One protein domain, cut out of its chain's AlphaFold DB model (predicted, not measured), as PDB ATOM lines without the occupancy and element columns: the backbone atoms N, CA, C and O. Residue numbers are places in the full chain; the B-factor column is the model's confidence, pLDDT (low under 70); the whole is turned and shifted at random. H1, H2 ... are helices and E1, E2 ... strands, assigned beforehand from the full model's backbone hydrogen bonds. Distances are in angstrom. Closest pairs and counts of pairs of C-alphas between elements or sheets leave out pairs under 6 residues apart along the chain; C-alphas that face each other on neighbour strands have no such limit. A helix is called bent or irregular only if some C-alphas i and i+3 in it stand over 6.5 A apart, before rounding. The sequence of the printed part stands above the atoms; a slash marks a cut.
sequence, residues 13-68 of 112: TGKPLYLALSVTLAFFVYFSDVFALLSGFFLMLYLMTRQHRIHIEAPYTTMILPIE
ATOM      1  N   THR A  13     -14.979   4.622  31.362       56.12
ATOM      2  CA  THR A  13     -16.206   5.147  31.983       56.12
ATOM      3  C   THR A  13     -17.049   3.999  32.530       56.12
ATOM      4  O   THR A  13     -18.237   3.889  32.264       56.12
ATOM      5  N   GLY A  14     -16.432   3.124  33.329       58.97
ATOM      6  CA  GLY A  14     -17.188   2.217  34.196       58.97
ATOM      7  C   GLY A  14     -17.704   3.001  35.401       58.97
ATOM      8  O   GLY A  14     -16.937   3.757  35.996       58.97
ATOM      9  N   LYS A  15     -18.982   2.861  35.779       69.56
ATOM     10  CA  LYS A  15     -19.505   3.535  36.981       69.56
ATOM     11  C   LYS A  15     -18.812   2.930  38.215       69.56
ATOM     12  O   LYS A  15     -19.132   1.792  38.570       69.56
ATOM     13  N   PRO A  16     -17.908   3.655  38.908       78.69
ATOM     14  CA  PRO A  16     -17.147   3.107  40.039       78.69
ATOM     15  C   PRO A  16     -18.055   2.696  41.205       78.69
ATOM     16  O   PRO A  16     -17.675   1.876  42.035       78.69
ATOM     17  N   LEU A  17     -19.286   3.215  41.217       83.00
ATOM     18  CA  LEU A  17     -20.356   2.845  42.132       83.00
ATOM     19  C   LEU A  17     -20.603   1.329  42.186       83.00
ATOM     20  O   LEU A  17     -20.766   0.789  43.274       83.00
ATOM     21  N   TYR A  18     -20.615   0.636  41.040       83.81
ATOM     22  CA  TYR A  18     -20.903  -0.804  41.012       83.81
ATOM     23  C   TYR A  18     -19.761  -1.631  41.602       83.81
ATOM     24  O   TYR A  18     -20.010  -2.592  42.326       83.81
ATOM     25  N   LEU A  19     -18.512  -1.214  41.376       84.19
ATOM     26  CA  LEU A  19     -17.349  -1.840  41.998       84.19
ATOM     27  C   LEU A  19     -17.339  -1.601  43.513       84.19
ATOM     28  O   LEU A  19     -17.156  -2.544  44.279       84.19
ATOM     29  N   ALA A  20     -17.614  -0.371  43.957       87.38
ATOM     30  CA  ALA A  20     -17.715  -0.047  45.378       87.38
ATOM     31  C   ALA A  20     -18.825  -0.852  46.079       87.38
ATOM     32  O   ALA A  20     -18.598  -1.402  47.157       87.38
ATOM     33  N   LEU A  21     -19.999  -0.979  45.450       87.31
ATOM     34  CA  LEU A  21     -21.099  -1.813  45.940       87.31
ATOM     35  C   LEU A  21     -20.685  -3.283  46.042       87.31
ATOM     36  O   LEU A  21     -20.889  -3.889  47.090       87.31
ATOM     37  N   SER A  22     -20.060  -3.836  44.999       88.81
ATOM     38  CA  SER A  22     -19.599  -5.228  44.985       88.81
ATOM     39  C   SER A  22     -18.629  -5.528  46.133       88.81
ATOM     40  O   SER A  22     -18.831  -6.498  46.865       88.81
ATOM     41  N   VAL A  23     -17.632  -4.661  46.345       90.62
ATOM     42  CA  VAL A  23     -16.652  -4.796  47.435       90.62
ATOM     43  C   VAL A  23     -17.326  -4.670  48.797       90.62
ATOM     44  O   VAL A  23     -17.092  -5.494  49.675       90.62
ATOM     45  N   THR A  24     -18.197  -3.674  48.973       90.44
ATOM     46  CA  THR A  24     -18.904  -3.464  50.245       90.44
ATOM     47  C   THR A  24     -19.749  -4.687  50.593       90.44
ATOM     48  O   THR A  24     -19.671  -5.186  51.707       90.44
ATOM     49  N   LEU A  25     -20.495  -5.227  49.626       89.00
ATOM     50  CA  LEU A  25     -21.308  -6.431  49.804       89.00
ATOM     51  C   LEU A  25     -20.460  -7.680  50.074       89.00
ATOM     52  O   LEU A  25     -20.872  -8.511  50.876       89.00
ATOM     53  N   ALA A  26     -19.264  -7.789  49.485       88.19
ATOM     54  CA  ALA A  26     -18.343  -8.894  49.754       88.19
ATOM     55  C   ALA A  26     -17.940  -8.969  51.239       88.19
ATOM     56  O   ALA A  26     -17.828 -10.061  51.790       88.19
ATOM     57  N   PHE A  27     -17.795  -7.824  51.919       90.38
ATOM     58  CA  PHE A  27     -17.517  -7.794  53.361       90.38
ATOM     59  C   PHE A  27     -18.672  -8.340  54.212       90.38
ATOM     60  O   PHE A  27     -18.431  -8.887  55.286       90.38
ATOM     61  N   PHE A  28     -19.916  -8.236  53.739       89.75
ATOM     62  CA  PHE A  28     -21.091  -8.723  54.467       89.75
ATOM     63  C   PHE A  28     -21.402 -10.206  54.226       89.75
ATOM     64  O   PHE A  28     -22.276 -10.748  54.899       89.75
ATOM     65  N   VAL A  29     -20.664 -10.890  53.344       87.62
ATOM     66  CA  VAL A  29     -20.858 -12.323  53.036       87.62
ATOM     67  C   VAL A  29     -20.781 -13.198  54.284       87.62
ATOM     68  O   VAL A  29     -21.549 -14.143  54.410       87.62
ATOM     69  N   TYR A  30     -19.930 -12.843  55.250       86.06
ATOM     70  CA  TYR A  30     -19.815 -13.582  56.510       86.06
ATOM     71  C   TYR A  30     -21.131 -13.636  57.312       86.06
ATOM     72  O   TYR A  30     -21.347 -14.564  58.086       86.06
ATOM     73  N   PHE A  31     -22.021 -12.655  57.131       86.88
ATOM     74  CA  PHE A  31     -23.295 -12.577  57.848       86.88
ATOM     75  C   PHE A  31     -24.455 -13.245  57.099       86.88
ATOM     76  O   PHE A  31     -25.443 -13.613  57.731       86.88
ATOM     77  N   SER A  32     -24.378 -13.364  55.769       85.69
ATOM     78  CA  SER A  32     -25.414 -14.004  54.950       85.69
ATOM     79  C   SER A  32     -24.909 -14.321  53.544       85.69
ATOM     80  O   SER A  32     -24.396 -13.447  52.839       85.69
ATOM     81  N   ASP A  33     -25.176 -15.546  53.088       84.94
ATOM     82  CA  ASP A  33     -24.824 -16.028  51.746       84.94
ATOM     83  C   ASP A  33     -25.503 -15.232  50.618       84.94
ATOM     84  O   ASP A  33     -25.001 -15.168  49.493       84.94
ATOM     85  N   VAL A  34     -26.618 -14.552  50.908       86.00
ATOM     86  CA  VAL A  34     -27.318 -13.684  49.945       86.00
ATOM     87  C   VAL A  34     -26.406 -12.551  49.458       86.00
ATOM     88  O   VAL A  34     -26.479 -12.138  48.297       86.00
ATOM     89  N   PHE A  35     -25.491 -12.079  50.308       88.50
ATOM     90  CA  PHE A  35     -24.544 -11.032  49.937       88.50
ATOM     91  C   PHE A  35     -23.467 -11.512  48.958       88.50
ATOM     92  O   PHE A  35     -22.950 -10.692  48.201       88.50
ATOM     93  N   ALA A  36     -23.182 -12.819  48.888       86.50
ATOM     94  CA  ALA A  36     -22.238 -13.366  47.912       86.50
ATOM     95  C   ALA A  36     -22.810 -13.272  46.490       86.50
ATOM     96  O   ALA A  36     -22.134 -12.808  45.570       86.50
ATOM     97  N   LEU A  37     -24.089 -13.624  46.331       88.25
ATOM     98  CA  LEU A  37     -24.818 -13.480  45.069       88.25
ATOM     99  C   LEU A  37     -24.933 -12.010  44.647       88.25
ATOM    100  O   LEU A  37     -24.672 -11.684  43.489       88.25
ATOM    101  N   LEU A  38     -25.267 -11.112  45.581       87.25
ATOM    102  CA  LEU A  38     -25.347  -9.677  45.291       87.25
ATOM    103  C   LEU A  38     -23.982  -9.085  44.915       87.25
ATOM    104  O   LEU A  38     -23.890  -8.330  43.947       87.25
ATOM    105  N   SER A  39     -22.918  -9.424  45.645       88.88
ATOM    106  CA  SER A  39     -21.561  -8.957  45.343       88.88
ATOM    107  C   SER A  39     -21.119  -9.395  43.944       88.88
ATOM    108  O   SER A  39     -20.647  -8.562  43.161       88.88
ATOM    109  N   GLY A  40     -21.358 -10.665  43.595       85.94
ATOM    110  CA  GLY A  40     -21.094 -11.203  42.262       85.94
ATOM    111  C   GLY A  40     -21.920 -10.522  41.170       85.94
ATOM    112  O   GLY A  40     -21.379 -10.183  40.118       85.94
ATOM    113  N   PHE A  41     -23.200 -10.237  41.430       89.62
ATOM    114  CA  PHE A  41     -24.064  -9.503  40.503       89.62
ATOM    115  C   PHE A  41     -23.519  -8.103  40.192       89.62
ATOM    116  O   PHE A  41     -23.368  -7.747  39.025       89.62
ATOM    117  N   PHE A  42     -23.163  -7.319  41.216       88.25
ATOM    118  CA  PHE A  42     -22.604  -5.978  41.006       88.25
ATOM    119  C   PHE A  42     -21.223  -6.006  40.346       88.25
ATOM    120  O   PHE A  42     -20.907  -5.097  39.578       88.25
ATOM    121  N   LEU A  43     -20.427  -7.051  40.586       86.44
ATOM    122  CA  LEU A  43     -19.154  -7.249  39.894       86.44
ATOM    123  C   LEU A  43     -19.370  -7.488  38.395       86.44
ATOM    124  O   LEU A  43     -18.740  -6.837  37.564       86.44
ATOM    125  N   MET A  44     -20.301  -8.377  38.047       84.62
ATOM    126  CA  MET A  44     -20.702  -8.649  36.662       84.62
ATOM    127  C   MET A  44     -21.220  -7.382  35.974       84.62
ATOM    128  O   MET A  44     -20.828  -7.064  34.854       84.62
ATOM    129  N   LEU A  45     -22.044  -6.606  36.676       83.81
ATOM    130  CA  LEU A  45     -22.613  -5.360  36.169       83.81
ATOM    131  C   LEU A  45     -21.537  -4.281  35.970       83.81
ATOM    132  O   LEU A  45     -21.574  -3.539  34.988       83.81
ATOM    133  N   TYR A  46     -20.534  -4.221  36.848       83.19
ATOM    134  CA  TYR A  46     -19.360  -3.373  36.656       83.19
ATOM    135  C   TYR A  46     -18.572  -3.762  35.397       83.19
ATOM    136  O   TYR A  46     -18.204  -2.882  34.622       83.19
ATOM    137  N   LEU A  47     -18.363  -5.060  35.157       79.38
ATOM    138  CA  LEU A  47     -17.676  -5.546  33.956       79.38
ATOM    139  C   LEU A  47     -18.465  -5.232  32.680       79.38
ATOM    140  O   LEU A  47     -17.890  -4.696  31.739       79.38
ATOM    141  N   MET A  48     -19.779  -5.475  32.667       74.38
ATOM    142  CA  MET A  48     -20.640  -5.156  31.518       74.38
ATOM    143  C   MET A  48     -20.714  -3.657  31.213       74.38
ATOM    144  O   MET A  48     -20.827  -3.262  30.057       74.38
ATOM    145  N   THR A  49     -20.675  -2.804  32.236       72.94
ATOM    146  CA  THR A  49     -20.791  -1.345  32.062       72.94
ATOM    147  C   THR A  49     -19.455  -0.656  31.805       72.94
ATOM    148  O   THR A  49     -19.420   0.564  31.625       72.94
ATOM    149  N   ARG A  50     -18.349  -1.407  31.765       67.75
ATOM    150  CA  ARG A  50     -17.021  -0.886  31.452       67.75
ATOM    151  C   ARG A  50     -16.898  -0.641  29.946       67.75
ATOM    152  O   ARG A  50     -16.270  -1.401  29.225       67.75
ATOM    153  N   GLN A  51     -17.487   0.454  29.479       59.72
ATOM    154  CA  GLN A  51     -17.271   0.952  28.123       59.72
ATOM    155  C   GLN A  51     -16.045   1.874  28.092       59.72
ATOM    156  O   GLN A  51     -15.869   2.751  28.949       59.72
ATOM    157  N   HIS A  52     -15.182   1.671  27.100       51.72
ATOM    158  CA  HIS A  52     -14.032   2.531  26.845       51.72
ATOM    159  C   HIS A  52     -14.460   3.660  25.900       51.72
ATOM    160  O   HIS A  52     -14.975   3.420  24.811       51.72
ATOM    161  N   ARG A  53     -14.280   4.915  26.326       54.22
ATOM    162  CA  ARG A  53     -14.569   6.090  25.494       54.22
ATOM    163  C   ARG A  53     -13.269   6.826  25.214       54.22
ATOM    164  O   ARG A  53     -12.543   7.177  26.149       54.22
ATOM    165  N   ILE A  54     -12.973   7.052  23.935       51.28
ATOM    166  CA  ILE A  54     -11.870   7.928  23.539       51.28
ATOM    167  C   ILE A  54     -12.418   9.347  23.461       51.28
ATOM    168  O   ILE A  54     -13.316   9.648  22.674       51.28
ATOM    169  N   HIS A  55     -11.874  10.212  24.306       51.16
ATOM    170  CA  HIS A  55     -12.078  11.646  24.215       51.16
ATOM    171  C   HIS A  55     -11.000  12.203  23.286       51.16
ATOM    172  O   HIS A  55      -9.814  12.190  23.624       51.16
ATOM    173  N   ILE A  56     -11.420  12.644  22.105       52.94
ATOM    174  CA  ILE A  56     -10.581  13.365  21.152       52.94
ATOM    175  C   ILE A  56     -10.785  14.852  21.455       52.94
ATOM    176  O   ILE A  56     -11.851  15.410  21.180       52.94
ATOM    177  N   GLU A  57      -9.794  15.481  22.084       46.81
ATOM    178  CA  GLU A  57      -9.812  16.918  22.357       46.81
ATOM    179  C   GLU A  57      -9.216  17.673  21.161       46.81
ATOM    180  O   GLU A  57      -8.052  17.479  20.804       46.81
ATOM    181  N   ALA A  58     -10.035  18.526  20.542       44.50
ATOM    182  CA  ALA A  58      -9.628  19.533  19.568       44.50
ATOM    183  C   ALA A  58      -9.878  20.939  20.160       44.50
ATOM    184  O   ALA A  58     -10.760  21.080  21.013       44.50
ATOM    185  N   PRO A  59      -9.153  21.997  19.740       44.78
ATOM    186  CA  PRO A  59      -9.112  23.301  20.412       44.78
ATOM    187  C   PRO A  59     -10.471  24.006  20.563       44.78
ATOM    188  O   PRO A  59     -10.604  24.861  21.432       44.78
ATOM    189  N   TYR A  60     -11.491  23.622  19.785       42.12
ATOM    190  CA  TYR A  60     -12.849  24.177  19.885       42.12
ATOM    191  C   TYR A  60     -13.965  23.123  19.975       42.12
ATOM    192  O   TYR A  60     -15.136  23.492  20.050       42.12
ATOM    193  N   THR A  61     -13.649  21.818  19.968       45.34
ATOM    194  CA  THR A  61     -14.670  20.753  19.980       45.34
ATOM    195  C   THR A  61     -14.167  19.494  20.683       45.34
ATOM    196  O   THR A  61     -13.078  19.007  20.376       45.34
ATOM    197  N   THR A  62     -14.978  18.904  21.558       47.38
ATOM    198  CA  THR A  62     -14.732  17.564  22.103       47.38
ATOM    199  C   THR A  62     -15.523  16.546  21.288       47.38
ATOM    200  O   THR A  62     -16.753  16.546  21.296       47.38
ATOM    201  N   MET A  63     -14.827  15.678  20.553       44.78
ATOM    202  CA  MET A  63     -15.466  14.591  19.813       44.78
ATOM    203  C   MET A  63     -15.317  13.297  20.615       44.78
ATOM    204  O   MET A  63     -14.210  12.875  20.949       44.78
ATOM    205  N   ILE A  64     -16.449  12.688  20.974       49.41
ATOM    206  CA  ILE A  64     -16.502  11.447  21.754       49.41
ATOM    207  C   ILE A  64     -16.828  10.321  20.777       49.41
ATOM    208  O   ILE A  64     -17.973  10.215  20.339       49.41
ATOM    209  N   LEU A  65     -15.842   9.489  20.431       52.22
ATOM    210  CA  LEU A  65     -16.112   8.253  19.696       52.22
ATOM    211  C   LEU A  65     -16.312   7.102  20.694       52.22
ATOM    212  O   LEU A  65     -15.379   6.775  21.440       52.22
ATOM    213  N   PRO A  66     -17.512   6.495  20.749       45.56
ATOM    214  CA  PRO A  66     -17.706   5.250  21.474       45.56
ATOM    215  C   PRO A  66     -16.987   4.139  20.706       45.56
ATOM    216  O   PRO A  66     -17.260   3.913  19.529       45.56
ATOM    217  N   ILE A  67     -16.038   3.471  21.356       54.34
ATOM    218  CA  ILE A  67     -15.384   2.291  20.796       54.34
ATOM    219  C   ILE A  67     -15.971   1.103  21.537       54.34
ATOM    220  O   ILE A  67     -15.601   0.836  22.677       54.34
ATOM    221  N   GLU A  68     -16.955   0.459  20.913       48.06
ATOM    222  CA  GLU A  68     -17.622  -0.711  21.488       48.06
ATOM    223  C   GLU A  68     -16.721  -1.954  21.451       48.06
ATOM    224  O   GLU A  68     -16.731  -2.695  22.423       48.06
TER     225      GLU A  68
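What this domain is: This is residues 13 to 68 of the 112 residues of an uncharacterized protein of Pontibacter indicus (UniProt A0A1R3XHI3). Two hairpins follow each other end to end in a long, narrow rod: a helical hairpin of H1 and H2, side by side, makes one end, and a ribbon of two strands, E1 and E2, makes the other. The tip of the ribbon, residues 57 to 62, sticks out free at the far end from the turn between the helices. The printed part has 56 residues with two named helices and then two named strands, in the order H1, H2, E1, E2; the sheet has the order E1 - E2 and is antiparallel, and the class is mixed, helices and strands. The whole is extended, with a radius of gyration of the C-alphas of 16.4 A, and the C-alphas span 54 by 18 by 7 A along their three main axes.

Where its parts are: The printed part begins at Thr 13, and H1 takes residues 16 to 31, starting at C-alpha 16 at (-17.147, 3.107, 40.039) and measuring 24.5 A from first to last C-alpha. H1 is irregular, but only just: C-alphas 27 and 30 are 7.0 A apart. H2 takes residues 34 to 48 and measures 21.4 A, with C-alpha 34 at (-27.318, -13.684, 49.945). E1, residues 52 to 58, measures 19.0 A. E2, residues 61 to 67, measures 18.5 A and ends at C-alpha 67 at (-15.384, 2.291, 20.796).

How they stand to each other: H1 and H2 form a helical hairpin and touch, with 28 pairs of C-alphas within 8 A. Their closest C-alphas are those of Ser 22 and Ser 39, 4.2 A apart. Their lines stand at a shallow tilt of 19 degrees, and they run opposite ways. In H2 every O i to N i+4 pair is within hydrogen-bond range; in H1 9 of 12 are. E1 and E2 form a hairpin of antiparallel neighbour strands, with 157 degrees between their directions. The C-alphas of Glu 57 and Thr 62 face each other at 5.0 A, and those of Arg 53 and Pro 66 at 5.2 A. N 56 and O 63 are within hydrogen-bond range at 3.0 A, and so are N 63 and O 56 at 3.1 A. H1 is apart from both E1 and E2, and H2 is apart from E2.

The domain as a whole: The C-alphas farthest apart are those of Phe 31 and Tyr 60, 53.9 A, while those of Thr 13 and Glu 68, the first and last printed, are 12.1 A apart. The printed part has no cut. The links H1 to H2, H2 to E1 and E1 to E2 are tight. The mean pLDDT of the printed part is 72.4; it is under 70 in residues 13 to 15 and 50 to 68, with means of 50 in E1 and 48 in E2.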